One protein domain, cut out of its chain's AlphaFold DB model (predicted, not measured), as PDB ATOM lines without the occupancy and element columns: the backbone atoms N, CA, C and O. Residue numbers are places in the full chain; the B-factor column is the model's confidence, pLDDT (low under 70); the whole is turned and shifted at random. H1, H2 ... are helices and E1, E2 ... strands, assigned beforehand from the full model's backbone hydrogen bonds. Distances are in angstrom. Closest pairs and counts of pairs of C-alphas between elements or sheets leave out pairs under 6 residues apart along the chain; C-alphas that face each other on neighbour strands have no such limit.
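Overview. This is residues 27 to 234 of the 245 residues of an uncharacterized protein of Bdellovibrionales bacterium (UniProt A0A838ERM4). Two twisted sheets lie face to face as a sandwich, the six strands E7 E12 E11 E4 E5 E9 over the four strands E2 E3 E6 E10, with the strands of the one at 27 degrees to those of the other. The small strand pair E1 and E8 and the helix H1 sit toward one end, the short H2 toward the other, and residues 110 to 115 stick out. The printed part has 208 residues, with two named helices and 12 named strands in the order E1 E2 E3 H1 E4 E5 E6 H2 E7 E8 E9 E10 E11 E12, and is mostly strand. Both larger sheets are mixed, in the orders given. The whole is compact, with a radius of gyration of the C-alphas of 18.6 A and spans of 58 by 41 by 29 A.

Arrangement. The N and O pairs named here are within hydrogen-bond range. E1, residues 27 to 32, is antiparallel to E8, residues 165 to 169 (N 29 and O 167, 2.9 A). E2, residues 36 to 46, and E3, residues 52 to 63, form a hairpin (N 40 and O 59, 2.9 A). E3 is antiparallel to E6, residues 122 to 128 (N 60 and O 125, 2.9 A), and E6 is parallel to E10, residues 187 to 190 (N 126 and O 187, 2.8 A). H1, residues 69 to 79, has every O i to N i+4 pair within range and only grazes the larger sheet with its residues 72 to 79. In that sheet E4, residues 83 to 92, and E5, residues 95 to 105, form a hairpin (N 86 and O 102, 2.8 A). E5 is parallel to the edge strand E9, residues 179 to 181 (N 103 and O 180, 2.9 A). E11, residues 197 to 207, is antiparallel to E4 (N 87 and O 202, 2.8 A) and forms a hairpin with E12, residues 218 to 231 (N 199 and O 224, 2.8 A). E12 is antiparallel to the other edge strand, E7, residues 150 to 159 (N 156 and O 225, 2.9 A). Across the sandwich, the closest C-alphas of E3 and E7 are those of Val 54 and Arg 151, 4.6 A apart. H2, residues 136 to 139, too short for an O i to N i+4 pair, is on neither of these sheets.

Along the chain. E1 begins at C-alpha 27, (39.470, 147.122, -18.619). E2 is 29.4 A long, E3 33.7 A, E4 29.6 A, E5 31.2 A and E11 30.7 A. E12, 35.3 A, bends by 71 degrees at residue 221 and ends at C-alpha 231, (74.294, 110.884, -21.911).

Size, cuts and confidence. The C-alphas farthest apart, of Gln 49 and Leu 78, are separated by 59.6 A. The printed part has no cut, and the long link is E5 to E6, 16 residues. The pLDDT is under 70 at residues 109 to 118, 134 to 137, 139 and 183 to 186.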
ATOM      1  N   LEU A  27      39.598 148.118 -19.672       95.69
ATOM      2  CA  LEU A  27      39.470 147.122 -18.619       95.69
ATOM      3  C   LEU A  27      40.788 146.351 -18.516       95.69
ATOM      4  O   LEU A  27      41.325 145.940 -19.541       95.69
ATOM      5  N   ARG A  28      41.315 146.143 -17.311       96.75
ATOM      6  CA  ARG A  28      42.543 145.367 -17.096       96.75
ATOM      7  C   ARG A  28      42.531 144.672 -15.741       96.75
ATOM      8  O   ARG A  28      41.912 145.152 -14.797       96.75
ATOM      9  N   LEU A  29      43.262 143.574 -15.634       96.56
ATOM     10  CA  LEU A  29      43.638 142.997 -14.348       96.56
ATOM     11  C   LEU A  29      45.005 143.550 -13.962       96.56
ATOM     12  O   LEU A  29      45.958 143.399 -14.728       96.56
ATOM     13  N   THR A  30      45.087 144.208 -12.810       96.62
ATOM     14  CA  THR A  30      46.341 144.784 -12.293       96.62
ATOM     15  C   THR A  30      46.934 143.901 -11.213       96.62
ATOM     16  O   THR A  30      46.196 143.184 -10.539       96.62
ATOM     17  N   ASP A  31      48.244 143.997 -10.997       95.88
ATOM     18  CA  ASP A  31      48.947 143.209  -9.978       95.88
ATOM     19  C   ASP A  31      48.721 141.692 -10.136       95.88
ATOM     20  O   ASP A  31      48.511 140.959  -9.164       95.88
ATOM     21  N   VAL A  32      48.715 141.197 -11.377       96.75
ATOM     22  CA  VAL A  32      48.647 139.757 -11.629       96.75
ATOM     23  C   VAL A  32      49.962 139.150 -11.158       96.75
ATOM     24  O   VAL A  32      51.029 139.535 -11.633       96.75
ATOM     25  N   GLN A  33      49.879 138.199 -10.231       95.88
ATOM     26  CA  GLN A  33      51.019 137.415  -9.767       95.88
ATOM     27  C   GLN A  33      50.818 135.957 -10.177       95.88
ATOM     28  O   GLN A  33      49.764 135.371  -9.914       95.88
ATOM     29  N   MET A  34      51.826 135.386 -10.832       96.75
ATOM     30  CA  MET A  34      51.855 133.991 -11.261       96.75
ATOM     31  C   MET A  34      53.265 133.448 -11.096       96.75
ATOM     32  O   MET A  34      54.206 133.997 -11.670       96.75
ATOM     33  N   ASN A  35      53.380 132.335 -10.377       96.88
ATOM     34  CA  ASN A  35      54.659 131.733 -10.023       96.88
ATOM     35  C   ASN A  35      54.758 130.310 -10.571       96.88
ATOM     36  O   ASN A  35      53.748 129.658 -10.850       96.88
ATOM     37  N   ILE A  36      55.988 129.813 -10.693       97.62
ATOM     38  CA  ILE A  36      56.253 128.386 -10.871       97.62
ATOM     39  C   ILE A  36      56.597 127.835  -9.491       97.62
ATOM     40  O   ILE A  36      57.674 128.096  -8.969       97.62
ATOM     41  N   THR A  37      55.666 127.112  -8.872       96.31
ATOM     42  CA  THR A  37      55.780 126.684  -7.464       96.31
ATOM     43  C   THR A  37      56.466 125.340  -7.291       96.31
ATOM     44  O   THR A  37      56.934 125.001  -6.204       96.31
ATOM     45  N   HIS A  38      56.536 124.549  -8.358       97.38
ATOM     46  CA  HIS A  38      57.154 123.236  -8.321       97.38
ATOM     47  C   HIS A  38      57.851 122.937  -9.639       97.38
ATOM     48  O   HIS A  38      57.307 123.221 -10.707       97.38
ATOM     49  N   LEU A  39      59.022 122.313  -9.547       98.00
ATOM     50  CA  LEU A  39      59.779 121.771 -10.667       98.00
ATOM     51  C   LEU A  39      60.327 120.407 -10.256       98.00
ATOM     52  O   LEU A  39      60.999 120.293  -9.232       98.00
ATOM     53  N   ASN A  40      60.041 119.379 -11.048       97.56
ATOM     54  CA  ASN A  40      60.522 118.032 -10.785       97.56
ATOM     55  C   ASN A  40      60.859 117.270 -12.070       97.56
ATOM     56  O   ASN A  40      60.258 117.484 -13.122       97.56
ATOM     57  N   GLU A  41      61.808 116.348 -11.956       96.31
ATOM     58  CA  GLU A  41      62.185 115.409 -13.006       96.31
ATOM     59  C   GLU A  41      61.397 114.109 -12.810       96.31
ATOM     60  O   GLU A  41      61.304 113.585 -11.698       96.31
ATOM     61  N   ILE A  42      60.848 113.552 -13.889       94.25
ATOM     62  CA  ILE A  42      60.363 112.172 -13.886       94.25
ATOM     63  C   ILE A  42      61.447 111.277 -14.464       94.25
ATOM     64  O   ILE A  42      61.744 111.349 -15.654       94.25
ATOM     65  N   GLU A  43      62.015 110.417 -13.624       93.25
ATOM     66  CA  GLU A  43      62.969 109.394 -14.050       93.25
ATOM     67  C   GLU A  43      62.259 108.246 -14.795       93.25
ATOM     68  O   GLU A  43      61.149 107.834 -14.451       93.25
ATOM     69  N   TRP A  44      62.942 107.671 -15.784       89.56
ATOM     70  CA  TRP A  44      62.575 106.444 -16.480       89.56
ATOM     71  C   TRP A  44      63.712 105.432 -16.343       89.56
ATOM     72  O   TRP A  44      64.852 105.683 -16.736       89.56
ATOM     73  N   LEU A  45      63.396 104.284 -15.746       90.50
ATOM     74  CA  LEU A  45      64.325 103.165 -15.649       90.50
ATOM     75  C   LEU A  45      64.285 102.352 -16.940       90.50
ATOM     76  O   LEU A  45      63.225 101.839 -17.303       90.50
ATOM     77  N   VAL A  46      65.433 102.232 -17.598       88.38
ATOM     78  CA  VAL A  46      65.575 101.647 -18.936       88.38
ATOM     79  C   VAL A  46      66.715 100.630 -18.965       88.38
ATOM     80  O   VAL A  46      67.569 100.597 -18.076       88.38
ATOM     81  N   GLY A  47      66.707  99.783 -19.987       87.94
ATOM     82  CA  GLY A  47      67.532  98.589 -20.114       87.94
ATOM     83  C   GLY A  47      66.761  97.313 -19.768       87.94
ATOM     84  O   GLY A  47      65.727  97.344 -19.092       87.94
ATOM     85  N   LYS A  48      67.261  96.162 -20.233       85.75
ATOM     86  CA  LYS A  48      66.615  94.848 -20.035       85.75
ATOM     87  C   LYS A  48      66.398  94.524 -18.558       85.75
ATOM     88  O   LYS A  48      65.453  93.820 -18.223       85.75
ATOM     89  N   GLN A  49      67.264  95.037 -17.685       88.44
ATOM     90  CA  GLN A  49      67.184  94.860 -16.238       88.44
ATOM     91  C   GLN A  49      66.958  96.186 -15.506       88.44
ATOM     92  O   GLN A  49      67.189  96.255 -14.300       88.44
ATOM     93  N   LYS A  50      66.488  97.234 -16.206       88.75
ATOM     94  CA  LYS A  50      66.310  98.583 -15.643       88.75
ATOM     95  C   LYS A  50      67.615  99.158 -15.075       88.75
ATOM     96  O   LYS A  50      67.606  99.867 -14.070       88.75
ATOM     97  N   GLU A  51      68.743  98.822 -15.694       90.88
ATOM     98  CA  GLU A  51      70.076  99.138 -15.183       90.88
ATOM     99  C   GLU A  51      70.495 100.607 -15.353       90.88
ATOM    100  O   GLU A  51      71.486 101.030 -14.756       90.88
ATOM    101  N   ALA A  52      69.766 101.391 -16.151       92.12
ATOM    102  CA  ALA A  52      70.058 102.797 -16.398       92.12
ATOM    103  C   ALA A  52      68.869 103.694 -16.042       92.12
ATOM    104  O   ALA A  52      67.705 103.319 -16.193       92.12
ATOM    105  N   LYS A  53      69.179 104.911 -15.588       93.31
ATOM    106  CA  LYS A  53      68.197 105.956 -15.287       93.31
ATOM    107  C   LYS A  53      68.314 107.084 -16.301       93.31
ATOM    108  O   LYS A  53      69.320 107.791 -16.294       93.31
ATOM    109  N   VAL A  54      67.291 107.272 -17.122       93.38
ATOM    110  CA  VAL A  54      67.176 108.403 -18.056       93.38
ATOM    111  C   VAL A  54      66.022 109.301 -17.631       93.38
ATOM    112  O   VAL A  54      65.173 108.895 -16.840       93.38
ATOM    113  N   THR A  55      65.965 110.528 -18.130       94.56
ATOM    114  CA  THR A  55      64.841 111.422 -17.835       94.56
ATOM    115  C   THR A  55      63.689 111.134 -18.785       94.56
ATOM    116  O   THR A  55      63.879 111.101 -19.994       94.56
ATOM    117  N   GLN A  56      62.474 110.974 -18.273       91.75
ATOM    118  CA  GLN A  56      61.264 110.865 -19.086       91.75
ATOM    119  C   GLN A  56      60.733 112.241 -19.496       91.75
ATOM    120  O   GLN A  56      60.409 112.492 -20.660       91.75
ATOM    121  N   SER A  57      60.591 113.113 -18.502       94.25
ATOM    122  CA  SER A  57      59.969 114.421 -18.635       94.25
ATOM    123  C   SER A  57      60.346 115.337 -17.481       94.25
ATOM    124  O   SER A  57      60.795 114.882 -16.427       94.25
ATOM    125  N   ILE A  58      60.112 116.630 -17.681       97.00
ATOM    126  CA  ILE A  58      60.054 117.620 -16.607       97.00
ATOM    127  C   ILE A  58      58.599 117.956 -16.302       97.00
ATOM    128  O   ILE A  58      57.754 118.004 -17.200       97.00
ATOM    129  N   ILE A  59      58.303 118.167 -15.026       96.88
ATOM    130  CA  ILE A  59      57.007 118.625 -14.536       96.88
ATOM    131  C   ILE A  59      57.209 119.981 -13.896       96.88
ATOM    132  O   ILE A  59      58.055 120.117 -13.016       96.88
ATOM    133  N   MET A  60      56.380 120.943 -14.280       97.12
ATOM    134  CA  MET A  60      56.268 122.211 -13.575       97.12
ATOM    135  C   MET A  60      54.818 122.512 -13.205       97.12
ATOM    136  O   MET A  60      53.892 122.155 -13.940       97.12
ATOM    137  N   ILE A  61      54.624 123.144 -12.051       97.00
ATOM    138  CA  ILE A  61      53.314 123.616 -11.591       97.00
ATOM    139  C   ILE A  61      53.321 125.136 -11.655       97.00
ATOM    140  O   ILE A  61      54.187 125.773 -11.062       97.00
ATOM    141  N   VAL A  62      52.368 125.688 -12.399       97.00
ATOM    142  CA  VAL A  62      52.203 127.128 -12.609       97.00
ATOM    143  C   VAL A  62      50.961 127.583 -11.865       97.00
ATOM    144  O   VAL A  62      49.880 127.037 -12.091       97.00
ATOM    145  N   ASP A  63      51.098 128.578 -11.002       95.88
ATOM    146  CA  ASP A  63      49.971 129.178 -10.298       95.88
ATOM    147  C   ASP A  63      49.137 130.043 -11.250       95.88
ATOM    148  O   ASP A  63      49.670 130.757 -12.100       95.88
ATOM    149  N   MET A  64      47.816 129.991 -11.096       95.44
ATOM    150  CA  MET A  64      46.878 130.786 -11.889       95.44
ATOM    151  C   MET A  64      46.552 132.122 -11.201       95.44
ATOM    152  O   MET A  64      46.597 132.199  -9.969       95.44
ATOM    153  N   PRO A  65      46.153 133.163 -11.963       94.94
ATOM    154  CA  PRO A  65      45.722 134.435 -11.391       94.94
ATOM    155  C   PRO A  65      44.604 134.259 -10.355       94.94
ATOM    156  O   PRO A  65      43.583 133.622 -10.622       94.94
ATOM    157  N   LYS A  66      44.776 134.867  -9.177       93.56
ATOM    158  CA  LYS A  66      43.807 134.821  -8.070       93.56
ATOM    159  C   LYS A  66      42.809 135.974  -8.187       93.56
ATOM    160  O   LYS A  66      42.906 136.957  -7.460       93.56
ATOM    161  N   VAL A  67      41.861 135.868  -9.112       93.56
ATOM    162  CA  VAL A  67      40.829 136.894  -9.356       93.56
ATOM    163  C   VAL A  67      39.583 136.618  -8.502       93.56
ATOM    164  O   VAL A  67      39.287 135.465  -8.188       93.56
ATOM    165  N   ALA A  68      38.866 137.661  -8.070       92.69
ATOM    166  CA  ALA A  68      37.608 137.488  -7.341       92.69
ATOM    167  C   ALA A  68      36.518 136.877  -8.242       92.69
ATOM    168  O   ALA A  68      36.472 137.169  -9.431       92.69
ATOM    169  N   GLU A  69      35.625 136.052  -7.683       90.88
ATOM    170  CA  GLU A  69      34.544 135.426  -8.465       90.88
ATOM    171  C   GLU A  69      33.635 136.472  -9.127       90.88
ATOM    172  O   GLU A  69      33.344 136.334 -10.310       90.88
ATOM    173  N   ASP A  70      33.297 137.554  -8.417       92.75
ATOM    174  CA  ASP A  70      32.497 138.663  -8.958       92.75
ATOM    175  C   ASP A  70      33.169 139.334 -10.171       92.75
ATOM    176  O   ASP A  70      32.504 139.694 -11.140       92.75
ATOM    177  N   ASP A  71      34.501 139.464 -10.152       94.94
ATOM    178  CA  ASP A  71      35.274 140.035 -11.260       94.94
ATOM    179  C   ASP A  71      35.344 139.070 -12.455       94.94
ATOM    180  O   ASP A  71      35.272 139.496 -13.610       94.94
ATOM    181  N   LEU A  72      35.463 137.762 -12.198       94.00
ATOM    182  CA  LEU A  72      35.403 136.732 -13.241       94.00
ATOM    183  C   LEU A  72      34.016 136.684 -13.894       94.00
ATOM    184  O   LEU A  72      33.922 136.577 -15.118       94.00
ATOM    185  N   ASP A  73      32.956 136.820 -13.098       93.75
ATOM    186  CA  ASP A  73      31.582 136.916 -13.589       93.75
ATOM    187  C   ASP A  73      31.374 138.197 -14.394       93.75
ATOM    188  O   ASP A  73      30.822 138.150 -15.492       93.75
ATOM    189  N   HIS A  74      31.943 139.317 -13.946       95.06
ATOM    190  CA  HIS A  74      31.923 140.554 -14.718       95.06
ATOM    191  C   HIS A  74      32.633 140.416 -16.078       95.06
ATOM    192  O   HIS A  74      32.133 140.909 -17.093       95.06
ATOM    193  N   LEU A  75      33.780 139.725 -16.137       95.25
ATOM    194  CA  LEU A  75      34.493 139.439 -17.389       95.25
ATOM    195  C   LEU A  75      33.674 138.543 -18.333       95.25
ATOM    196  O   LEU A  75      33.659 138.773 -19.552       95.25
ATOM    197  N   PHE A  76      32.982 137.547 -17.782       95.06
ATOM    198  CA  PHE A  76      32.096 136.674 -18.542       95.06
ATOM    199  C   PHE A  76      30.890 137.439 -19.092       95.06
ATOM    200  O   PHE A  76      30.648 137.405 -20.296       95.06
ATOM    201  N   ASP A  77      30.186 138.197 -18.258       95.69
ATOM    202  CA  ASP A  77      28.986 138.927 -18.669       95.69
ATOM    203  C   ASP A  77      29.304 140.021 -19.696       95.69
ATOM    204  O   ASP A  77      28.581 140.204 -20.679       95.69
ATOM    205  N   LEU A  78      30.415 140.743 -19.509       95.19
ATOM    206  CA  LEU A  78      30.772 141.873 -20.365       95.19
ATOM    207  C   LEU A  78      31.400 141.449 -21.698       95.19
ATOM    208  O   LEU A  78      31.177 142.097 -22.725       95.19
ATOM    209  N   LYS A  79      32.260 140.424 -21.688       95.44
ATOM    210  CA  LYS A  79      33.090 140.049 -22.849       95.44
ATOM    211  C   LYS A  79      32.933 138.593 -23.271       95.44
ATOM    212  O   LYS A  79      33.386 138.241 -24.360       95.44
ATOM    213  N   GLY A  80      32.283 137.757 -22.469       95.19
ATOM    214  CA  GLY A  80      32.230 136.312 -22.661       95.19
ATOM    215  C   GLY A  80      33.551 135.621 -22.335       95.19
ATOM    216  O   GLY A  80      33.800 134.550 -22.875       95.19
ATOM    217  N   ILE A  81      34.438 136.234 -21.550       96.38
ATOM    218  CA  ILE A  81      35.702 135.599 -21.155       96.38
ATOM    219  C   ILE A  81      35.372 134.564 -20.081       96.38
ATOM    220  O   ILE A  81      34.860 134.917 -19.025       96.38
ATOM    221  N   ASP A  82      35.644 133.294 -20.361       95.19
ATOM    222  CA  ASP A  82      35.285 132.172 -19.485       95.19
ATOM    223  C   ASP A  82      36.506 131.369 -19.014       95.19
ATOM    224  O   ASP A  82      36.357 130.409 -18.253       95.19
ATOM    225  N   SER A  83      37.699 131.708 -19.514       95.44
ATOM    226  CA  SER A  83      38.902 130.897 -19.371       95.44
ATOM    227  C   SER A  83      40.190 131.721 -19.394       95.44
ATOM    228  O   SER A  83      40.267 132.796 -19.991       95.44
ATOM    229  N   TRP A  84      41.248 131.144 -18.829       95.94
ATOM    230  CA  TRP A  84      42.636 131.500 -19.115       95.94
ATOM    231  C   TRP A  84      43.184 130.578 -20.196       95.94
ATOM    232  O   TRP A  84      42.975 129.367 -20.117       95.94
ATOM    233  N   ILE A  85      43.928 131.114 -21.160       96.12
ATOM    234  CA  ILE A  85      44.751 130.306 -22.065       96.12
ATOM    235  C   ILE A  85      46.222 130.491 -21.708       96.12
ATOM    236  O   ILE A  85      46.676 131.620 -21.540       96.12
ATOM    237  N   LEU A  86      46.947 129.381 -21.572       97.06
ATOM    238  CA  LEU A  86      48.392 129.355 -21.396       97.06
ATOM    239  C   LEU A  86      49.056 128.840 -22.669       97.06
ATOM    240  O   LEU A  86      48.608 127.844 -23.241       97.06
ATOM    241  N   ARG A  87      50.154 129.476 -23.060       96.50
ATOM    242  CA  ARG A  87      51.027 129.054 -24.153       96.50
ATOM    243  C   ARG A  87      52.400 128.708 -23.603       96.50
ATOM    244  O   ARG A  87      52.967 129.482 -22.830       96.50
ATOM    245  N   LEU A  88      52.924 127.552 -23.994       97.69
ATOM    246  CA  LEU A  88      54.232 127.072 -23.572       97.69
ATOM    247  C   LEU A  88      55.247 127.267 -24.696       97.69
ATOM    248  O   LEU A  88      55.082 126.746 -25.794       97.69
ATOM    249  N   ILE A  89      56.334 127.969 -24.400       98.12
ATOM    250  CA  ILE A  89      57.400 128.260 -25.359       98.12
ATOM    251  C   ILE A  89      58.724 127.754 -24.814       98.12
ATOM    252  O   ILE A  89      59.020 127.954 -23.639       98.12
ATOM    253  N   VAL A  90      59.543 127.164 -25.680       98.19
ATOM    254  CA  VAL A  90      60.950 126.880 -25.388       98.19
ATOM    255  C   VAL A  90      61.848 127.799 -26.209       98.19
ATOM    256  O   VAL A  90      61.619 128.019 -27.401       98.19
ATOM    257  N   GLN A  91      62.874 128.342 -25.566       98.06
ATOM    258  CA  GLN A  91      63.921 129.131 -26.195       98.06
ATOM    259  C   GLN A  91      65.260 128.398 -26.084       98.06
ATOM    260  O   GLN A  91      65.653 127.944 -25.008       98.06
ATOM    261  N   ARG A  92      65.961 128.270 -27.212       96.81
ATOM    262  CA  ARG A  92      67.267 127.609 -27.326       96.81
ATOM    263  C   ARG A  92      68.226 128.548 -28.045       96.81
ATOM    264  O   ARG A  92      68.254 128.616 -29.273       96.81
ATOM    265  N   GLY A  93      68.974 129.336 -27.276       94.38
ATOM    266  CA  GLY A  93      69.757 130.438 -27.834       94.38
ATOM    267  C   GLY A  93      68.841 131.467 -28.504       94.38
ATOM    268  O   GLY A  93      68.014 132.087 -27.836       94.38
ATOM    269  N   SER A  94      68.975 131.637 -29.822       94.88
ATOM    270  CA  SER A  94      68.127 132.531 -30.624       94.88
ATOM    271  C   SER A  94      66.857 131.872 -31.168       94.88
ATOM    272  O   SER A  94      65.983 132.572 -31.677       94.88
ATOM    273  N   GLU A  95      66.753 130.541 -31.119       96.56
ATOM    274  CA  GLU A  95      65.580 129.829 -31.619       96.56
ATOM    275  C   GLU A  95      64.456 129.869 -30.583       96.56
ATOM    276  O   GLU A  95      64.661 129.548 -29.411       96.56
ATOM    277  N   ARG A  96      63.254 130.239 -31.029       96.56
ATOM    278  CA  ARG A  96      62.035 130.235 -30.221       96.56
ATOM    279  C   ARG A  96      61.027 129.285 -30.853       96.56
ATOM    280  O   ARG A  96      60.638 129.484 -32.000       96.56
ATOM    281  N   GLN A  97      60.573 128.304 -30.083       96.56
ATOM    282  CA  GLN A  97      59.617 127.296 -30.525       96.56
ATOM    283  C   GLN A  97      58.379 127.304 -29.623       96.56
ATOM    284  O   GLN A  97      58.489 127.256 -28.397       96.56
ATOM    285  N   ASP A  98      57.201 127.333 -30.242       95.50
ATOM    286  CA  ASP A  98      55.924 127.107 -29.566       95.50
ATOM    287  C   ASP A  98      55.699 125.599 -29.387       95.50
ATOM    288  O   ASP A  98      55.726 124.840 -30.361       95.50
ATOM    289  N   LEU A  99      55.534 125.154 -28.141       94.56
ATOM    290  CA  LEU A  99      55.251 123.755 -27.820       94.56
ATOM    291  C   LEU A  99      53.748 123.457 -27.833       94.56
ATOM    292  O   LEU A  99      53.361 122.292 -27.937       94.56
ATOM    293  N   GLY A 100      52.914 124.491 -27.746       94.00
ATOM    294  CA  GLY A 100      51.466 124.417 -27.788       94.00
ATOM    295  C   GLY A 100      50.795 125.182 -26.652       94.00
ATOM    296  O   GLY A 100      51.428 125.749 -25.757       94.00
ATOM    297  N   SER A 101      49.465 125.119 -26.670       95.06
ATOM    298  CA  SER A 101      48.615 125.868 -25.751       95.06
ATOM    299  C   SER A 101      47.619 124.972 -25.026       95.06
ATOM    300  O   SER A 101      47.119 123.969 -25.543       95.06
ATOM    301  N   LEU A 102      47.290 125.365 -23.806       94.56
ATOM    302  CA  LEU A 102      46.256 124.762 -22.979       94.56
ATOM    303  C   LEU A 102      45.344 125.863 -22.451       94.56
ATOM    304  O   LEU A 102      45.737 127.024 -22.412       94.56
ATOM    305  N   TYR A 103      44.134 125.526 -22.033       94.19
ATOM    306  CA  TYR A 103      43.268 126.494 -21.375       94.19
ATOM    307  C   TYR A 103      42.576 125.891 -20.165       94.19
ATOM    308  O   TYR A 103      42.368 124.678 -20.064       94.19
ATOM    309  N   THR A 104      42.215 126.772 -19.246       92.25
ATOM    310  CA  THR A 104      41.514 126.440 -18.019       92.25
ATOM    311  C   THR A 104      40.330 127.371 -17.821       92.25
ATOM    312  O   THR A 104      40.454 128.584 -17.975       92.25
ATOM    313  N   ARG A 105      39.172 126.795 -17.502       91.88
ATOM    314  CA  ARG A 105      37.932 127.545 -17.297       91.88
ATOM    315  C   ARG A 105      37.888 128.161 -15.905       91.88
ATOM    316  O   ARG A 105      38.356 127.561 -14.941       91.88
ATOM    317  N   PHE A 106      37.233 129.310 -15.794       90.94
ATOM    318  CA  PHE A 106      36.929 129.944 -14.508       90.94
ATOM    319  C   PHE A 106      35.942 129.110 -13.686       90.94
ATOM    320  O   PHE A 106      36.032 129.067 -12.464       90.94
ATOM    321  N   LYS A 107      35.007 128.429 -14.358       84.38
ATOM    322  CA  LYS A 107      33.997 127.566 -13.736       84.38
ATOM    323  C   LYS A 107      33.938 126.223 -14.463       84.38
ATOM    324  O   LYS A 107      33.936 126.167 -15.695       84.38
ATOM    325  N   ALA A 108      33.867 125.126 -13.713       73.44
ATOM    326  CA  ALA A 108      33.702 123.795 -14.294       73.44
ATOM    327  C   ALA A 108      32.300 123.640 -14.917       73.44
ATOM    328  O   ALA A 108      31.296 123.957 -14.280       73.44
ATOM    329  N   LYS A 109      32.198 123.102 -16.146       65.56
ATOM    330  CA  LYS A 109      30.902 122.963 -16.850       65.56
ATOM    331  C   LYS A 109      29.930 121.978 -16.182       65.56
ATOM    332  O   LYS A 109      28.726 122.085 -16.402       65.56
ATOM    333  N   LYS A 110      30.424 121.004 -15.407       58.06
ATOM    334  CA  LYS A 110      29.610 120.001 -14.696       58.06
ATOM    335  C   LYS A 110      30.305 119.557 -13.415       58.06
ATOM    336  O   LYS A 110      31.142 118.662 -13.434       58.06
ATOM    337  N   VAL A 111      29.934 120.165 -12.300       53.22
ATOM    338  CA  VAL A 111      30.338 119.695 -10.977       53.22
ATOM    339  C   VAL A 111      29.383 118.574 -10.566       53.22
ATOM    340  O   VAL A 111      28.202 118.816 -10.307       53.22
ATOM    341  N   SER A 112      29.858 117.329 -10.533       47.62
ATOM    342  CA  SER A 112      29.168 116.262  -9.805       47.62
ATOM    343  C   SER A 112      29.082 116.664  -8.327       47.62
ATOM    344  O   SER A 112      30.045 117.183  -7.761       47.62
ATOM    345  N   ARG A 113      27.906 116.478  -7.707       42.47
ATOM    346  CA  ARG A 113      27.634 116.838  -6.302       42.47
ATOM    347  C   ARG A 113      28.803 116.406  -5.400       42.47
ATOM    348  O   ARG A 113      28.991 115.211  -5.200       42.47
ATOM    349  N   GLY A 114      29.555 117.371  -4.859       47.38
ATOM    350  CA  GLY A 114      30.596 117.132  -3.851       47.38
ATOM    351  C   GLY A 114      32.014 117.608  -4.189       47.38
ATOM    352  O   GLY A 114      32.840 117.636  -3.283       47.38
ATOM    353  N   GLN A 115      32.317 118.020  -5.425       48.62
ATOM    354  CA  GLN A 115      33.592 118.688  -5.744       48.62
ATOM    355  C   GLN A 115      33.409 120.210  -5.784       48.62
ATOM    356  O   GLN A 115      32.424 120.701  -6.316       48.62
ATOM    357  N   GLY A 116      34.318 120.981  -5.187       46.78
ATOM    358  CA  GLY A 116      34.265 122.444  -5.249       46.78
ATOM    359  C   GLY A 116      34.429 122.923  -6.694       46.78
ATOM    360  O   GLY A 116      35.425 122.606  -7.332       46.78
ATOM    361  N   GLY A 117      33.451 123.663  -7.218       55.78
ATOM    362  CA  GLY A 117      33.393 124.124  -8.613       55.78
ATOM    363  C   GLY A 117      34.248 125.345  -8.953       55.78
ATOM    364  O   GLY A 117      33.886 126.079  -9.871       55.78
ATOM    365  N   GLY A 118      35.318 125.597  -8.198       64.12
ATOM    366  CA  GLY A 118      36.155 126.785  -8.363       64.12
ATOM    367  C   GLY A 118      37.110 126.692  -9.555       64.12
ATOM    368  O   GLY A 118      37.444 125.598 -10.017       64.12
ATOM    369  N   ALA A 119      37.579 127.851 -10.022       72.44
ATOM    370  CA  ALA A 119      38.685 127.937 -10.970       72.44
ATOM    371  C   ALA A 119      39.909 127.198 -10.398       72.44
ATOM    372  O   ALA A 119      40.206 127.352  -9.207       72.44
ATOM    373  N   PRO A 120      40.647 126.411 -11.198       82.94
ATOM    374  CA  PRO A 120      41.844 125.764 -10.689       82.94
ATOM    375  C   PRO A 120      42.885 126.820 -10.323       82.94
ATOM    376  O   PRO A 120      43.166 127.743 -11.086       82.94
ATOM    377  N   THR A 121      43.475 126.654  -9.144       90.31
ATOM    378  CA  THR A 121      44.474 127.573  -8.587       90.31
ATOM    379  C   THR A 121      45.849 127.410  -9.223       90.31
ATOM    380  O   THR A 121      46.697 128.283  -9.074       90.31
ATOM    381  N   SER A 122      46.081 126.294  -9.912       93.56
ATOM    382  CA  SER A 122      47.351 125.960 -10.551       93.56
ATOM    383  C   SER A 122      47.143 124.999 -11.719       93.56
ATOM    384  O   SER A 122      46.193 124.213 -11.720       93.56
ATOM    385  N   VAL A 123      48.075 124.993 -12.668       93.50
ATOM    386  CA  VAL A 123      48.120 124.062 -13.797       93.50
ATOM    387  C   VAL A 123      49.422 123.269 -13.761       93.50
ATOM    388  O   VAL A 123      50.505 123.827 -13.614       93.50
ATOM    389  N   THR A 124      49.324 121.947 -13.918       95.12
ATOM    390  CA  THR A 124      50.490 121.068 -14.070       95.12
ATOM    391  C   THR A 124      50.830 120.890 -15.546       95.12
ATOM    392  O   THR A 124      50.028 120.359 -16.316       95.12
ATOM    393  N   ILE A 125      52.049 121.271 -15.912       95.38
ATOM    394  CA  ILE A 125      52.606 121.143 -17.258       95.38
ATOM    395  C   ILE A 125      53.684 120.061 -17.235       95.38
ATOM    396  O   ILE A 125      54.581 120.085 -16.394       95.38
ATOM    397  N   LYS A 126      53.601 119.105 -18.164       95.25
ATOM    398  CA  LYS A 126      54.595 118.044 -18.351       95.25
ATOM    399  C   LYS A 126      55.236 118.168 -19.722       95.25
ATOM    400  O   LYS A 126      54.530 118.172 -20.726       95.25
ATOM    401  N   ILE A 127      56.559 118.211 -19.783       95.50
ATOM    402  CA  ILE A 127      57.311 118.316 -21.037       95.50
ATOM    403  C   ILE A 127      58.149 117.055 -21.185       95.50
ATOM    404  O   ILE A 127      59.059 116.814 -20.395       95.50
ATOM    405  N   TYR A 128      57.804 116.221 -22.158       93.88
ATOM    406  CA  TYR A 128      58.455 114.938 -22.403       93.88
ATOM    407  C   TYR A 128      59.520 115.066 -23.479       93.88
ATOM    408  O   TYR A 128      59.362 115.837 -24.427       93.88
ATOM    409  N   TYR A 129      60.546 114.224 -23.397       91.88
ATOM    410  CA  TYR A 129      61.330 113.905 -24.585       91.88
ATOM    411  C   TYR A 129      60.430 113.266 -25.646       91.88
ATOM    412  O   TYR A 129      59.493 112.541 -25.311       91.88
ATOM    413  N   ALA A 130      60.741 113.476 -26.925       86.44
ATOM    414  CA  ALA A 130      59.973 112.923 -28.041       86.44
ATOM    415  C   ALA A 130      59.795 111.400 -27.931       86.44
ATOM    416  O   ALA A 130      58.695 110.893 -28.139       86.44
ATOM    417  N   ALA A 131      60.841 110.692 -27.499       78.19
ATOM    418  CA  ALA A 131      60.819 109.247 -27.289       78.19
ATOM    419  C   ALA A 131      59.908 108.766 -26.152       78.19
ATOM    420  O   ALA A 131      59.566 107.588 -26.094       78.19
ATOM    421  N   ALA A 132      59.524 109.663 -25.246       75.56
ATOM    422  CA  ALA A 132      58.688 109.361 -24.091       75.56
ATOM    423  C   ALA A 132      57.331 110.091 -24.117       75.56
ATOM    424  O   ALA A 132      56.529 109.921 -23.194       75.56
ATOM    425  N   TYR A 133      57.078 110.905 -25.149       74.06
ATOM    426  CA  TYR A 133      55.841 111.661 -25.349       74.06
ATOM    427  C   TYR A 133      54.662 110.686 -25.545       74.06
ATOM    428  O   TYR A 133      54.844 109.677 -26.225       74.06
ATOM    429  N   PRO A 134      53.474 110.945 -24.946       63.69
ATOM    430  CA  PRO A 134      52.682 110.065 -24.068       63.69
ATOM    431  C   PRO A 134      51.973 108.882 -24.747       63.69
ATOM    432  O   PRO A 134      50.872 108.485 -24.378       63.69
ATOM    433  N   SER A 135      52.607 108.268 -25.729       66.56
ATOM    434  CA  SER A 135      52.322 106.905 -26.128       66.56
ATOM    435  C   SER A 135      52.734 105.995 -24.964       66.56
ATOM    436  O   SER A 135      53.917 105.839 -24.656       66.56
ATOM    437  N   GLU A 136      51.750 105.388 -24.288       65.69
ATOM    438  CA  GLU A 136      52.017 104.361 -23.269       65.69
ATOM    439  C   GLU A 136      52.897 103.239 -23.827       65.69
ATOM    440  O   GLU A 136      53.707 102.677 -23.098       65.69
ATOM    441  N   ARG A 137      52.808 102.978 -25.139       68.81
ATOM    442  CA  ARG A 137      53.583 101.948 -25.837       68.81
ATOM    443  C   ARG A 137      55.088 102.148 -25.672       68.81
ATOM    444  O   ARG A 137      55.776 101.193 -25.334       68.81
ATOM    445  N   PHE A 138      55.588 103.378 -25.813       70.06
ATOM    446  CA  PHE A 138      57.028 103.646 -25.697       70.06
ATOM    447  C   PHE A 138      57.553 103.479 -24.271       70.06
ATOM    448  O   PHE A 138      58.717 103.142 -24.081       70.06
ATOM    449  N   ARG A 139      56.697 103.654 -23.255       66.50
ATOM    450  CA  ARG A 139      57.090 103.497 -21.843       66.50
ATOM    451  C   ARG A 139      57.388 102.048 -21.466       66.50
ATOM    452  O   ARG A 139      58.075 101.822 -20.472       66.50
ATOM    453  N   PHE A 140      56.847 101.091 -22.217       75.00
ATOM    454  CA  PHE A 140      57.036  99.663 -21.965       75.00
ATOM    455  C   PHE A 140      58.243  99.073 -22.690       75.00
ATOM    456  O   PHE A 140      58.590  97.923 -22.426       75.00
ATOM    457  N   PHE A 141      58.896  99.832 -23.572       76.94
ATOM    458  CA  PHE A 141      60.097  99.343 -24.231       76.94
ATOM    459  C   PHE A 141      61.245  99.216 -23.236       76.94
ATOM    460  O   PHE A 141      61.498 100.105 -22.419       76.94
ATOM    461  N   HIS A 142      61.956  98.091 -23.322       81.38
ATOM    462  CA  HIS A 142      63.156  97.859 -22.523       81.38
ATOM    463  C   HIS A 142      64.252  98.843 -22.915       81.38
ATOM    464  O   HIS A 142      64.975  99.342 -22.059       81.38
ATOM    465  N   CYS A 143      64.360  99.130 -24.208       82.69
ATOM    466  CA  CYS A 143      65.281 100.113 -24.741       82.69
ATOM    467  C   CYS A 143      64.508 101.364 -25.164       82.69
ATOM    468  O   CYS A 143      63.476 101.235 -25.821       82.69
ATOM    469  N   PRO A 144      64.974 102.569 -24.801       76.50
ATOM    470  CA  PRO A 144      64.311 103.798 -25.210       76.50
ATOM    471  C   PRO A 144      64.203 103.870 -26.735       76.50
ATOM    472  O   PRO A 144      65.200 103.688 -27.434       76.50
ATOM    473  N   ALA A 145      63.006 104.151 -27.251       74.00
ATOM    474  CA  ALA A 145      62.825 104.421 -28.676       74.00
ATOM    475  C   ALA A 145      63.629 105.665 -29.101       74.00
ATOM    476  O   ALA A 145      63.951 106.516 -28.267       74.00
ATOM    477  N   PHE A 146      63.937 105.791 -30.394       75.25
ATOM    478  CA  PHE A 146      64.571 106.977 -30.982       75.25
ATOM    479  C   PHE A 146      65.906 107.377 -30.332       75.25
ATOM    480  O   PHE A 146      66.281 108.549 -30.343       75.25
ATOM    481  N   GLY A 147      66.623 106.412 -29.743       70.75
ATOM    482  CA  GLY A 147      67.945 106.629 -29.150       70.75
ATOM    483  C   GLY A 147      67.943 107.552 -27.929       70.75
ATOM    484  O   GLY A 147      68.928 108.245 -27.685       70.75
ATOM    485  N   HIS A 148      66.845 107.614 -27.171       84.38
ATOM    486  CA  HIS A 148      66.778 108.473 -25.990       84.38
ATOM    487  C   HIS A 148      67.572 107.914 -24.804       84.38
ATOM    488  O   HIS A 148      67.081 107.087 -24.044       84.38
ATOM    489  N   SER A 149      68.783 108.416 -24.593       88.31
ATOM    490  CA  SER A 149      69.661 107.998 -23.487       88.31
ATOM    491  C   SER A 149      70.037 109.139 -22.543       88.31
ATOM    492  O   SER A 149      71.001 109.039 -21.790       88.31
ATOM    493  N   LYS A 150      69.285 110.238 -22.534       94.00
ATOM    494  CA  LYS A 150      69.679 111.434 -21.784       94.00
ATOM    495  C   LYS A 150      69.073 111.515 -20.393       94.00
ATOM    496  O   LYS A 150      67.912 111.177 -20.170       94.00
ATOM    497  N   ARG A 151      69.859 112.054 -19.462       95.94
ATOM    498  CA  ARG A 151      69.422 112.447 -18.124       95.94
ATOM    499  C   ARG A 151      69.699 113.927 -17.881       95.94
ATOM    500  O   ARG A 151      70.814 114.388 -18.111       95.94
ATOM    501  N   ILE A 152      68.717 114.661 -17.377       97.56
ATOM    502  CA  ILE A 152      68.889 116.043 -16.935       97.56
ATOM    503  C   ILE A 152      69.845 116.054 -15.746       97.56
ATOM    504  O   ILE A 152      69.722 115.284 -14.798       97.56
ATOM    505  N   SER A 153      70.852 116.912 -15.833       97.06
ATOM    506  CA  SER A 153      71.877 117.039 -14.796       97.06
ATOM    507  C   SER A 153      71.728 118.311 -13.978       97.06
ATOM    508  O   SER A 153      72.110 118.321 -12.812       97.06
ATOM    509  N   ASN A 154      71.179 119.367 -14.579       98.25
ATOM    510  CA  ASN A 154      70.895 120.620 -13.904       98.25
ATOM    511  C   ASN A 154      69.675 121.284 -14.553       98.25
ATOM    512  O   ASN A 154      69.609 121.440 -15.777       98.25
ATOM    513  N   MET A 155      68.718 121.640 -13.704       98.31
ATOM    514  CA  MET A 155      67.571 122.466 -14.037       98.31
ATOM    515  C   MET A 155      67.163 123.276 -12.808       98.31
ATOM    516  O   MET A 155      67.361 122.838 -11.672       98.31
ATOM    517  N   ARG A 156      66.570 124.443 -13.032       98.50
ATOM    518  CA  ARG A 156      66.100 125.326 -11.962       98.50
ATOM    519  C   ARG A 156      64.929 126.175 -12.430       98.50
ATOM    520  O   ARG A 156      64.704 126.343 -13.625       98.50
ATOM    521  N   ILE A 157      64.221 126.746 -11.469       98.44
ATOM    522  CA  ILE A 157      63.303 127.853 -11.719       98.44
ATOM    523  C   ILE A 157      64.133 129.146 -11.670       98.44
ATOM    524  O   ILE A 157      64.982 129.312 -10.792       98.44
ATOM    525  N   ALA A 158      63.929 130.032 -12.637       98.25
ATOM    526  CA  ALA A 158      64.593 131.323 -12.772       98.25
ATOM    527  C   ALA A 158      63.551 132.439 -12.981       98.25
ATOM    528  O   ALA A 158      62.381 132.156 -13.240       98.25
ATOM    529  N   GLY A 159      63.976 133.700 -12.867       96.88
ATOM    530  CA  GLY A 159      63.107 134.878 -12.972       96.88
ATOM    531  C   GLY A 159      62.805 135.538 -11.623       96.88
ATOM    532  O   GLY A 159      63.477 135.265 -10.629       96.88
ATOM    533  N   GLU A 160      61.812 136.428 -11.609       96.19
ATOM    534  CA  GLU A 160      61.439 137.251 -10.448       96.19
ATOM    535  C   GLU A 160      60.116 136.756  -9.828       96.19
ATOM    536  O   GLU A 160      59.058 136.913 -10.427       96.19
ATOM    537  N   GLU A 161      60.161 136.152  -8.633       91.81
ATOM    538  CA  GLU A 161      58.996 135.510  -7.978       91.81
ATOM    539  C   GLU A 161      57.899 136.495  -7.521       91.81
ATOM    540  O   GLU A 161      56.710 136.177  -7.528       91.81
ATOM    541  N   ASP A 162      58.283 137.712  -7.142       91.88
ATOM    542  CA  ASP A 162      57.354 138.733  -6.641       91.88
ATOM    543  C   ASP A 162      56.988 139.783  -7.695       91.88
ATOM    544  O   ASP A 162      56.280 140.752  -7.401       91.88
ATOM    545  N   GLN A 163      57.459 139.615  -8.934       95.69
ATOM    546  CA  GLN A 163      57.134 140.543 -10.004       95.69
ATOM    547  C   GLN A 163      55.671 140.368 -10.415       95.69
ATOM    548  O   GLN A 163      55.213 139.280 -10.771       95.69
ATOM    549  N   THR A 164      54.927 141.469 -10.378       96.44
ATOM    550  CA  THR A 164      53.560 141.522 -10.886       96.44
ATOM    551  C   THR A 164      53.529 142.087 -12.300       96.44
ATOM    552  O   THR A 164      54.458 142.762 -12.751       96.44
ATOM    553  N   PHE A 165      52.449 141.809 -13.023       97.12
ATOM    554  CA  PHE A 165      52.205 142.381 -14.342       97.12
ATOM    555  C   PHE A 165      50.727 142.709 -14.546       97.12
ATOM    556  O   PHE A 165      49.850 142.191 -13.856       97.12
ATOM    557  N   ASP A 166      50.455 143.565 -15.528       96.75
ATOM    558  CA  ASP A 166      49.097 143.913 -15.934       96.75
ATOM    559  C   ASP A 166      48.647 143.057 -17.126       96.75
ATOM    560  O   ASP A 166      49.378 142.885 -18.113       96.75
ATOM    561  N   LEU A 167      47.403 142.581 -17.067       96.69
ATOM    562  CA  LEU A 167      46.708 141.914 -18.167       96.69
ATOM    563  C   LEU A 167      45.594 142.822 -18.708       96.69
ATOM    564  O   LEU A 167      44.500 142.848 -18.134       96.69
ATOM    565  N   PRO A 168      45.838 143.578 -19.795       96.50
ATOM    566  CA  PRO A 168      44.798 144.387 -20.418       96.50
ATOM    567  C   PRO A 168      43.741 143.497 -21.082       96.50
ATOM    568  O   PRO A 168      44.061 142.438 -21.618       96.50
ATOM    569  N   ILE A 169      42.486 143.941 -21.068       96.44
ATOM    570  CA  ILE A 169      41.363 143.319 -21.773       96.44
ATOM    571  C   ILE A 169      41.011 144.193 -22.981       96.44
ATOM    572  O   ILE A 169      40.379 145.245 -22.871       96.44
ATOM    573  N   GLU A 170      41.436 143.738 -24.149       93.06
ATOM    574  CA  GLU A 170      41.399 144.438 -25.426       93.06
ATOM    575  C   GLU A 170      40.290 143.890 -26.352       93.06
ATOM    576  O   GLU A 170      39.288 143.306 -25.922       93.06
ATOM    577  N   GLN A 171      40.435 144.138 -27.656       89.81
ATOM    578  CA  GLN A 171      39.541 143.618 -28.683       89.81
ATOM    579  C   GLN A 171      39.792 142.127 -28.934       89.81
ATOM    580  O   GLN A 171      40.919 141.639 -28.847       89.81
ATOM    581  N   MET A 172      38.721 141.405 -29.267       91.62
ATOM    582  CA  MET A 172      38.808 139.971 -29.528       91.62
ATOM    583  C   MET A 172      39.664 139.690 -30.768       91.62
ATOM    584  O   MET A 172      39.449 140.273 -31.830       91.62
ATOM    585  N   THR A 173      40.593 138.749 -30.642       94.12
ATOM    586  CA  THR A 173      41.400 138.226 -31.749       94.12
ATOM    587  C   THR A 173      41.168 136.726 -31.870       94.12
ATOM    588  O   THR A 173      41.149 136.010 -30.868       94.12
ATOM    589  N   SER A 174      40.965 136.236 -33.095       92.19
ATOM    590  CA  SER A 174      40.800 134.799 -33.345       92.19
ATOM    591  C   SER A 174      42.060 134.031 -32.954       92.19
ATOM    592  O   SER A 174      43.162 134.427 -33.328       92.19
ATOM    593  N   TYR A 175      41.893 132.923 -32.233       90.88
ATOM    594  CA  TYR A 175      42.979 132.028 -31.849       90.88
ATOM    595  C   TYR A 175      42.609 130.578 -32.211       90.88
ATOM    596  O   TYR A 175      42.149 129.810 -31.361       90.88
ATOM    597  N   PRO A 176      42.750 130.196 -33.497       81.12
ATOM    598  CA  PRO A 176      42.256 128.920 -34.019       81.12
ATOM    599  C   PRO A 176      43.150 127.713 -33.683       81.12
ATOM    600  O   PRO A 176      42.854 126.600 -34.126       81.12
ATOM    601  N   GLU A 177      44.235 127.901 -32.929       80.81
ATOM    602  CA  GLU A 177      45.149 126.820 -32.557       80.81
ATOM    603  C   GLU A 177      44.462 125.743 -31.705       80.81
ATOM    604  O   GLU A 177      43.498 125.987 -30.972       80.81
ATOM    605  N   LYS A 178      44.961 124.505 -31.811       79.75
ATOM    606  CA  LYS A 178      44.461 123.382 -31.013       79.75
ATOM    607  C   LYS A 178      44.908 123.570 -29.563       79.75
ATOM    608  O   LYS A 178      46.039 123.246 -29.224       79.75
ATOM    609  N   SER A 179      44.015 124.082 -28.724       79.50
ATOM    610  CA  SER A 179      44.233 124.205 -27.286       79.50
ATOM    611  C   SER A 179      43.615 123.026 -26.527       79.50
ATOM    612  O   SER A 179      42.512 122.562 -26.836       79.50
ATOM    613  N   HIS A 180      44.338 122.519 -25.528       80.00
ATOM    614  CA  HIS A 180      43.882 121.412 -24.686       80.00
ATOM    615  C   HIS A 180      43.234 121.924 -23.397       80.00
ATOM    616  O   HIS A 180      43.786 122.780 -22.712       80.00
ATOM    617  N   LEU A 181      42.072 121.380 -23.047       79.81
ATOM    618  CA  LEU A 181      41.365 121.718 -21.814       79.81
ATOM    619  C   LEU A 181      41.998 121.015 -20.609       79.81
ATOM    620  O   LEU A 181      42.112 119.787 -20.593       79.81
ATOM    621  N   VAL A 182      42.358 121.784 -19.585       76.12
ATOM    622  CA  VAL A 182      42.864 121.267 -18.307       76.12
ATOM    623  C   VAL A 182      41.682 120.912 -17.409       76.12
ATOM    624  O   VAL A 182      41.278 121.703 -16.568       76.12
ATOM    625  N   GLU A 183      41.078 119.742 -17.612       64.94
ATOM    626  CA  GLU A 183      39.996 119.272 -16.728       64.94
ATOM    627  C   GLU A 183      40.389 118.046 -15.893       64.94
ATOM    628  O   GLU A 183      39.951 117.954 -14.752       64.94
ATOM    629  N   LEU A 184      41.211 117.112 -16.402       53.97
ATOM    630  CA  LEU A 184      41.428 115.821 -15.713       53.97
ATOM    631  C   LEU A 184      42.825 115.187 -15.865       53.97
ATOM    632  O   LEU A 184      43.145 114.259 -15.124       53.97
ATOM    633  N   ALA A 185      43.666 115.652 -16.793       59.22
ATOM    634  CA  ALA A 185      44.991 115.078 -17.030       59.22
ATOM    635  C   ALA A 185      46.052 116.180 -17.178       59.22
ATOM    636  O   ALA A 185      45.757 117.221 -17.767       59.22
ATOM    637  N   PRO A 186      47.284 115.967 -16.680       66.94
ATOM    638  CA  PRO A 186      48.379 116.910 -16.873       66.94
ATOM    639  C   PRO A 186      48.617 117.178 -18.359       66.94
ATOM    640  O   PRO A 186      48.739 116.238 -19.153       66.94
ATOM    641  N   SER A 187      48.714 118.452 -18.729       82.81
ATOM    642  CA  SER A 187      48.979 118.834 -20.112       82.81
ATOM    643  C   SER A 187      50.382 118.390 -20.492       82.81
ATOM    644  O   SER A 187      51.359 118.763 -19.845       82.81
ATOM    645  N   SER A 188      50.460 117.535 -21.506       89.00
ATOM    646  CA  SER A 188      51.704 116.923 -21.959       89.00
ATOM    647  C   SER A 188      52.157 117.601 -23.242       89.00
ATOM    648  O   SER A 188      51.377 117.703 -24.182       89.00
ATOM    649  N   PHE A 189      53.421 118.010 -23.291       92.31
ATOM    650  CA  PHE A 189      54.047 118.664 -24.436       92.31
ATOM    651  C   PHE A 189      55.289 117.897 -24.890       92.31
ATOM    652  O   PHE A 189      55.980 117.285 -24.071       92.31
ATOM    653  N   ASN A 190      55.556 117.902 -26.196       92.50
ATOM    654  CA  ASN A 190      56.739 117.269 -26.770       92.50
ATOM    655  C   ASN A 190      57.875 118.294 -26.825       92.50
ATOM    656  O   ASN A 190      57.808 119.248 -27.592       92.50
ATOM    657  N   GLY A 191      58.914 118.093 -26.019       93.38
ATOM    658  CA  GLY A 191      60.101 118.942 -25.991       93.38
ATOM    659  C   GLY A 191      61.168 118.571 -27.027       93.38
ATOM    660  O   GLY A 191      62.161 119.279 -27.132       93.38
ATOM    661  N   GLY A 192      60.988 117.504 -27.809       92.12
ATOM    662  CA  GLY A 192      61.959 117.030 -28.799       92.12
ATOM    663  C   GLY A 192      63.007 116.071 -28.218       92.12
ATOM    664  O   GLY A 192      62.791 115.436 -27.189       92.12
ATOM    665  N   ASN A 193      64.159 115.953 -28.884       91.25
ATOM    666  CA  ASN A 193      65.259 115.053 -28.484       91.25
ATOM    667  C   ASN A 193      66.191 115.660 -27.412       91.25
ATOM    668  O   ASN A 193      67.182 115.055 -26.999       91.25
ATOM    669  N   SER A 194      65.922 116.900 -27.009       94.31
ATOM    670  CA  SER A 194      66.683 117.653 -26.018       94.31
ATOM    671  C   SER A 194      65.729 118.588 -25.290       94.31
ATOM    672  O   SER A 194      65.030 119.385 -25.921       94.31
ATOM    673  N   LEU A 195      65.729 118.499 -23.969       96.81
ATOM    674  CA  LEU A 195      65.043 119.406 -23.065       96.81
ATOM    675  C   LEU A 195      65.934 120.561 -22.583       96.81
ATOM    676  O   LEU A 195      65.444 121.432 -21.882       96.81
ATOM    677  N   VAL A 196      67.215 120.629 -22.963       98.12
ATOM    678  CA  VAL A 196      68.020 121.853 -22.763       98.12
ATOM    679  C   VAL A 196      67.323 123.063 -23.403       98.12
ATOM    680  O   VAL A 196      66.984 123.034 -24.592       98.12
ATOM    681  N   GLY A 197      67.136 124.123 -22.614       98.31
ATOM    682  CA  GLY A 197      66.471 125.357 -23.026       98.31
ATOM    683  C   GLY A 197      65.812 126.112 -21.871       98.31
ATOM    684  O   GLY A 197      65.778 125.648 -20.728       98.31
ATOM    685  N   GLU A 198      65.273 127.284 -22.197       98.62
ATOM    686  CA  GLU A 198      64.476 128.119 -21.297       98.62
ATOM    687  C   GLU A 198      62.992 127.976 -21.648       98.62
ATOM    688  O   GLU A 198      62.589 128.191 -22.792       98.62
ATOM    689  N   TYR A 199      62.170 127.611 -20.672       98.50
ATOM    690  CA  TYR A 199      60.750 127.332 -20.842       98.50
ATOM    691  C   TYR A 199      59.908 128.444 -20.239       98.50
ATOM    692  O   TYR A 199      59.800 128.569 -19.018       98.50
ATOM    693  N   PHE A 200      59.274 129.217 -21.112       98.25
ATOM    694  CA  PHE A 200      58.409 130.329 -20.750       98.25
ATOM    695  C   PHE A 200      56.945 129.921 -20.830       98.25
ATOM    696  O   PHE A 200      56.525 129.226 -21.760       98.25
ATOM    697  N   VAL A 201      56.158 130.427 -19.887       98.19
ATOM    698  CA  VAL A 201      54.702 130.340 -19.927       98.19
ATOM    699  C   VAL A 201      54.153 131.729 -20.202       98.19
ATOM    700  O   VAL A 201      54.554 132.715 -19.583       98.19
ATOM    701  N   GLU A 202      53.245 131.816 -21.161       98.12
ATOM    702  CA  GLU A 202      52.522 133.042 -21.462       98.12
ATOM    703  C   GLU A 202      51.030 132.840 -21.225       98.12
ATOM    704  O   GLU A 202      50.520 131.744 -21.434       98.12
ATOM    705  N   ILE A 203      50.325 133.889 -20.809       98.00
ATOM    706  CA  ILE A 203      48.898 133.855 -20.478       98.00
ATOM    707  C   ILE A 203      48.120 134.935 -21.239       98.00
ATOM    708  O   ILE A 203      48.642 136.021 -21.506       98.00
ATOM    709  N   ALA A 204      46.862 134.638 -21.566       97.75
ATOM    710  CA  ALA A 204      45.875 135.612 -22.027       97.75
ATOM    711  C   ALA A 204      44.452 135.261 -21.525       97.75
ATOM    712  O   ALA A 204      44.161 134.085 -21.268       97.75
ATOM    713  N   PRO A 205      43.536 136.244 -21.405       97.44
ATOM    714  CA  PRO A 205      42.108 135.991 -21.227       97.44
ATOM    715  C   PRO A 205      41.506 135.380 -22.501       97.44
ATOM    716  O   PRO A 205      41.777 135.843 -23.614       97.44
ATOM    717  N   TYR A 206      40.668 134.357 -22.343       97.00
ATOM    718  CA  TYR A 206      40.185 133.512 -23.433       97.00
ATOM    719  C   TYR A 206      38.681 133.236 -23.338       97.00
ATOM    720  O   TYR A 206      38.122 133.101 -22.250       97.00
ATOM    721  N   ASN A 207      38.030 133.118 -24.495       95.94
ATOM    722  CA  ASN A 207      36.707 132.512 -24.618       95.94
ATOM    723  C   ASN A 207      36.856 131.126 -25.257       95.94
ATOM    724  O   ASN A 207      37.185 131.013 -26.444       95.94
ATOM    725  N   SER A 208      36.593 130.078 -24.474       93.12
ATOM    726  CA  SER A 208      36.796 128.684 -24.874       93.12
ATOM    727  C   SER A 208      35.824 128.176 -25.932       93.12
ATOM    728  O   SER A 208      36.146 127.247 -26.673       93.12
ATOM    729  N   GLU A 209      34.649 128.793 -26.040       91.94
ATOM    730  CA  GLU A 209      33.611 128.397 -26.992       91.94
ATOM    731  C   GLU A 209      33.851 129.010 -28.373       91.94
ATOM    732  O   GLU A 209      33.798 128.318 -29.388       91.94
ATOM    733  N   LYS A 210      34.169 130.307 -28.404       94.50
ATOM    734  CA  LYS A 210      34.442 131.087 -29.618       94.50
ATOM    735  C   LYS A 210      35.887 130.960 -30.094       94.50
ATOM    736  O   LYS A 210      36.174 131.326 -31.228       94.50
ATOM    737  N   LYS A 211      36.786 130.452 -29.244       95.06
ATOM    738  CA  LYS A 211      38.230 130.340 -29.492       95.06
ATOM    739  C   LYS A 211      38.881 131.680 -29.844       95.06
ATOM    740  O   LYS A 211      39.613 131.798 -30.825       95.06
ATOM    741  N   VAL A 212      38.603 132.695 -29.032       96.31
ATOM    742  CA  VAL A 212      39.158 134.047 -29.196       96.31
ATOM    743  C   VAL A 212      39.884 134.490 -27.928       96.31
ATOM    744  O   VAL A 212      39.451 134.166 -26.821       96.31
ATOM    745  N   ILE A 213      40.977 135.229 -28.097       96.94
ATOM    746  CA  ILE A 213      41.733 135.871 -27.014       96.94
ATOM    747  C   ILE A 213      41.374 137.352 -26.927       96.94
ATOM    748  O   ILE A 213      41.034 137.969 -27.936       96.94
ATOM    749  N   TYR A 214      41.462 137.918 -25.727       96.75
ATOM    750  CA  TYR A 214      41.139 139.324 -25.459       96.75
ATOM    751  C   TYR A 214      42.365 140.130 -25.030       96.75
ATOM    752  O   TYR A 214      42.227 141.144 -24.363       96.75
ATOM    753  N   SER A 215      43.567 139.674 -25.372       95.81
ATOM    754  CA  SER A 215      44.807 140.421 -25.176       95.81
ATOM    755  C   SER A 215      45.925 139.801 -26.008       95.81
ATOM    756  O   SER A 215      45.838 138.637 -26.410       95.81
ATOM    757  N   ALA A 216      47.023 140.532 -26.192       96.06
ATOM    758  CA  ALA A 216      48.296 139.888 -26.488       96.06
ATOM    759  C   ALA A 216      48.701 138.954 -25.331       96.06
ATOM    760  O   ALA A 216      48.414 139.233 -24.162       96.06
ATOM    761  N   PHE A 217      49.400 137.868 -25.656       97.06
ATOM    762  CA  PHE A 217      49.997 136.993 -24.651       97.06
ATOM    763  C   PHE A 217      51.012 137.766 -23.806       97.06
ATOM    764  O   PHE A 217      51.877 138.469 -24.338       97.06
ATOM    765  N   LYS A 218      50.922 137.615 -22.484       97.94
ATOM    766  CA  LYS A 218      51.912 138.137 -21.541       97.94
ATOM    767  C   LYS A 218      52.725 136.996 -20.966       97.94
ATOM    768  O   LYS A 218      52.166 136.020 -20.480       97.94
ATOM    769  N   ARG A 219      54.046 137.130 -21.029       97.62
ATOM    770  CA  ARG A 219      54.995 136.213 -20.400       97.62
ATOM    771  C   ARG A 219      54.955 136.396 -18.888       97.62
ATOM    772  O   ARG A 219      55.049 137.530 -18.425       97.62
ATOM    773  N   ILE A 220      54.836 135.294 -18.149       97.56
ATOM    774  CA  ILE A 220      54.981 135.338 -16.693       97.56
ATOM    775  C   ILE A 220      56.463 135.582 -16.333       97.56
ATOM    776  O   ILE A 220      57.338 135.105 -17.058       97.56
ATOM    777  N   PRO A 221      56.772 136.297 -15.240       97.12
ATOM    778  CA  PRO A 221      58.151 136.635 -14.860       97.12
ATOM    779  C   PRO A 221      59.089 135.448 -14.626       97.12
ATOM    780  O   PRO A 221      60.302 135.563 -14.812       97.12
ATOM    781  N   MET A 222      58.536 134.304 -14.218       98.06
ATOM    782  CA  MET A 222      59.297 133.092 -13.926       98.06
ATOM    783  C   MET A 222      59.360 132.139 -15.123       98.06
ATOM    784  O   MET A 222      58.436 132.038 -15.928       98.06
ATOM    785  N   TYR A 223      60.445 131.380 -15.217       98.44
ATOM    786  CA  TYR A 223      60.642 130.372 -16.254       98.44
ATOM    787  C   TYR A 223      61.455 129.192 -15.724       98.44
ATOM    788  O   TYR A 223      62.130 129.289 -14.699       98.44
ATOM    789  N   VAL A 224      61.381 128.054 -16.411       98.62
ATOM    790  CA  VAL A 224      62.219 126.888 -16.098       98.62
ATOM    791  C   VAL A 224      63.430 126.895 -17.015       98.62
ATOM    792  O   VAL A 224      63.288 126.982 -18.228       98.62
ATOM    793  N   GLU A 225      64.622 126.777 -16.449       98.62
ATOM    794  CA  GLU A 225      65.870 126.660 -17.197       98.62
ATOM    795  C   GLU A 225      66.427 125.247 -17.033       98.62
ATOM    796  O   GLU A 225      66.674 124.797 -15.912       98.62
ATOM    797  N   VAL A 226      66.652 124.552 -18.147       98.50
ATOM    798  CA  VAL A 226      67.393 123.286 -18.192       98.50
ATOM    799  C   VAL A 226      68.745 123.571 -18.834       98.50
ATOM    800  O   VAL A 226      68.831 123.776 -20.045       98.50
ATOM    801  N   THR A 227      69.811 123.592 -18.032       98.12
ATOM    802  CA  THR A 227      71.135 124.025 -18.507       98.12
ATOM    803  C   THR A 227      71.939 122.896 -19.132       98.12
ATOM    804  O   THR A 227      72.772 123.139 -20.002       98.12
ATOM    805  N   SER A 228      71.758 121.658 -18.663       97.94
ATOM    806  CA  SER A 228      72.597 120.552 -19.117       97.94
ATOM    807  C   SER A 228      71.954 119.178 -18.973       97.94
ATOM    808  O   SER A 228      71.357 118.825 -17.950       97.94
ATOM    809  N   GLU A 229      72.212 118.347 -19.973       97.56
ATOM    810  CA  GLU A 229      71.895 116.923 -20.019       97.56
ATOM    811  C   GLU A 229      73.190 116.106 -20.048       97.56
ATOM    812  O   GLU A 229      74.228 116.570 -20.522       97.56
ATOM    813  N   LYS A 230      73.132 114.877 -19.545       96.94
ATOM    814  CA  LYS A 230      74.211 113.896 -19.631       96.94
ATOM    815  C   LYS A 230      73.711 112.655 -20.340       96.94
ATOM    816  O   LYS A 230      72.668 112.109 -19.980       96.94
ATOM    817  N   GLU A 231      74.505 112.180 -21.283       94.56
ATOM    818  CA  GLU A 231      74.294 110.884 -21.911       94.56
ATOM    819  C   GLU A 231      74.452 109.761 -20.874       94.56
ATOM    820  O   GLU A 231      75.362 109.788 -20.041       94.56
ATOM    821  N   GLN A 232      73.564 108.774 -20.911       93.44
ATOM    822  CA  GLN A 232      73.590 107.585 -20.069       93.44
ATOM    823  C   GLN A 232      73.770 106.357 -20.951       93.44
ATOM    824  O   GLN A 232      72.961 106.064 -21.827       93.44
ATOM    825  N   SER A 233      74.837 105.601 -20.703       89.81
ATOM    826  CA  SER A 233      75.065 104.354 -21.427       89.81
ATOM    827  C   SER A 233      74.102 103.273 -20.932       89.81
ATOM    828  O   SER A 233      74.187 102.836 -19.785       89.81
ATOM    829  N   VAL A 234      73.215 102.809 -21.815       87.75
ATOM    830  CA  VAL A 234      72.333 101.662 -21.560       87.75
ATOM    831  C   VAL A 234      72.952 100.424 -22.204       87.75
ATOM    832  O   VAL A 234      72.692 100.105 -23.364       87.75
TER     833      VAL A 234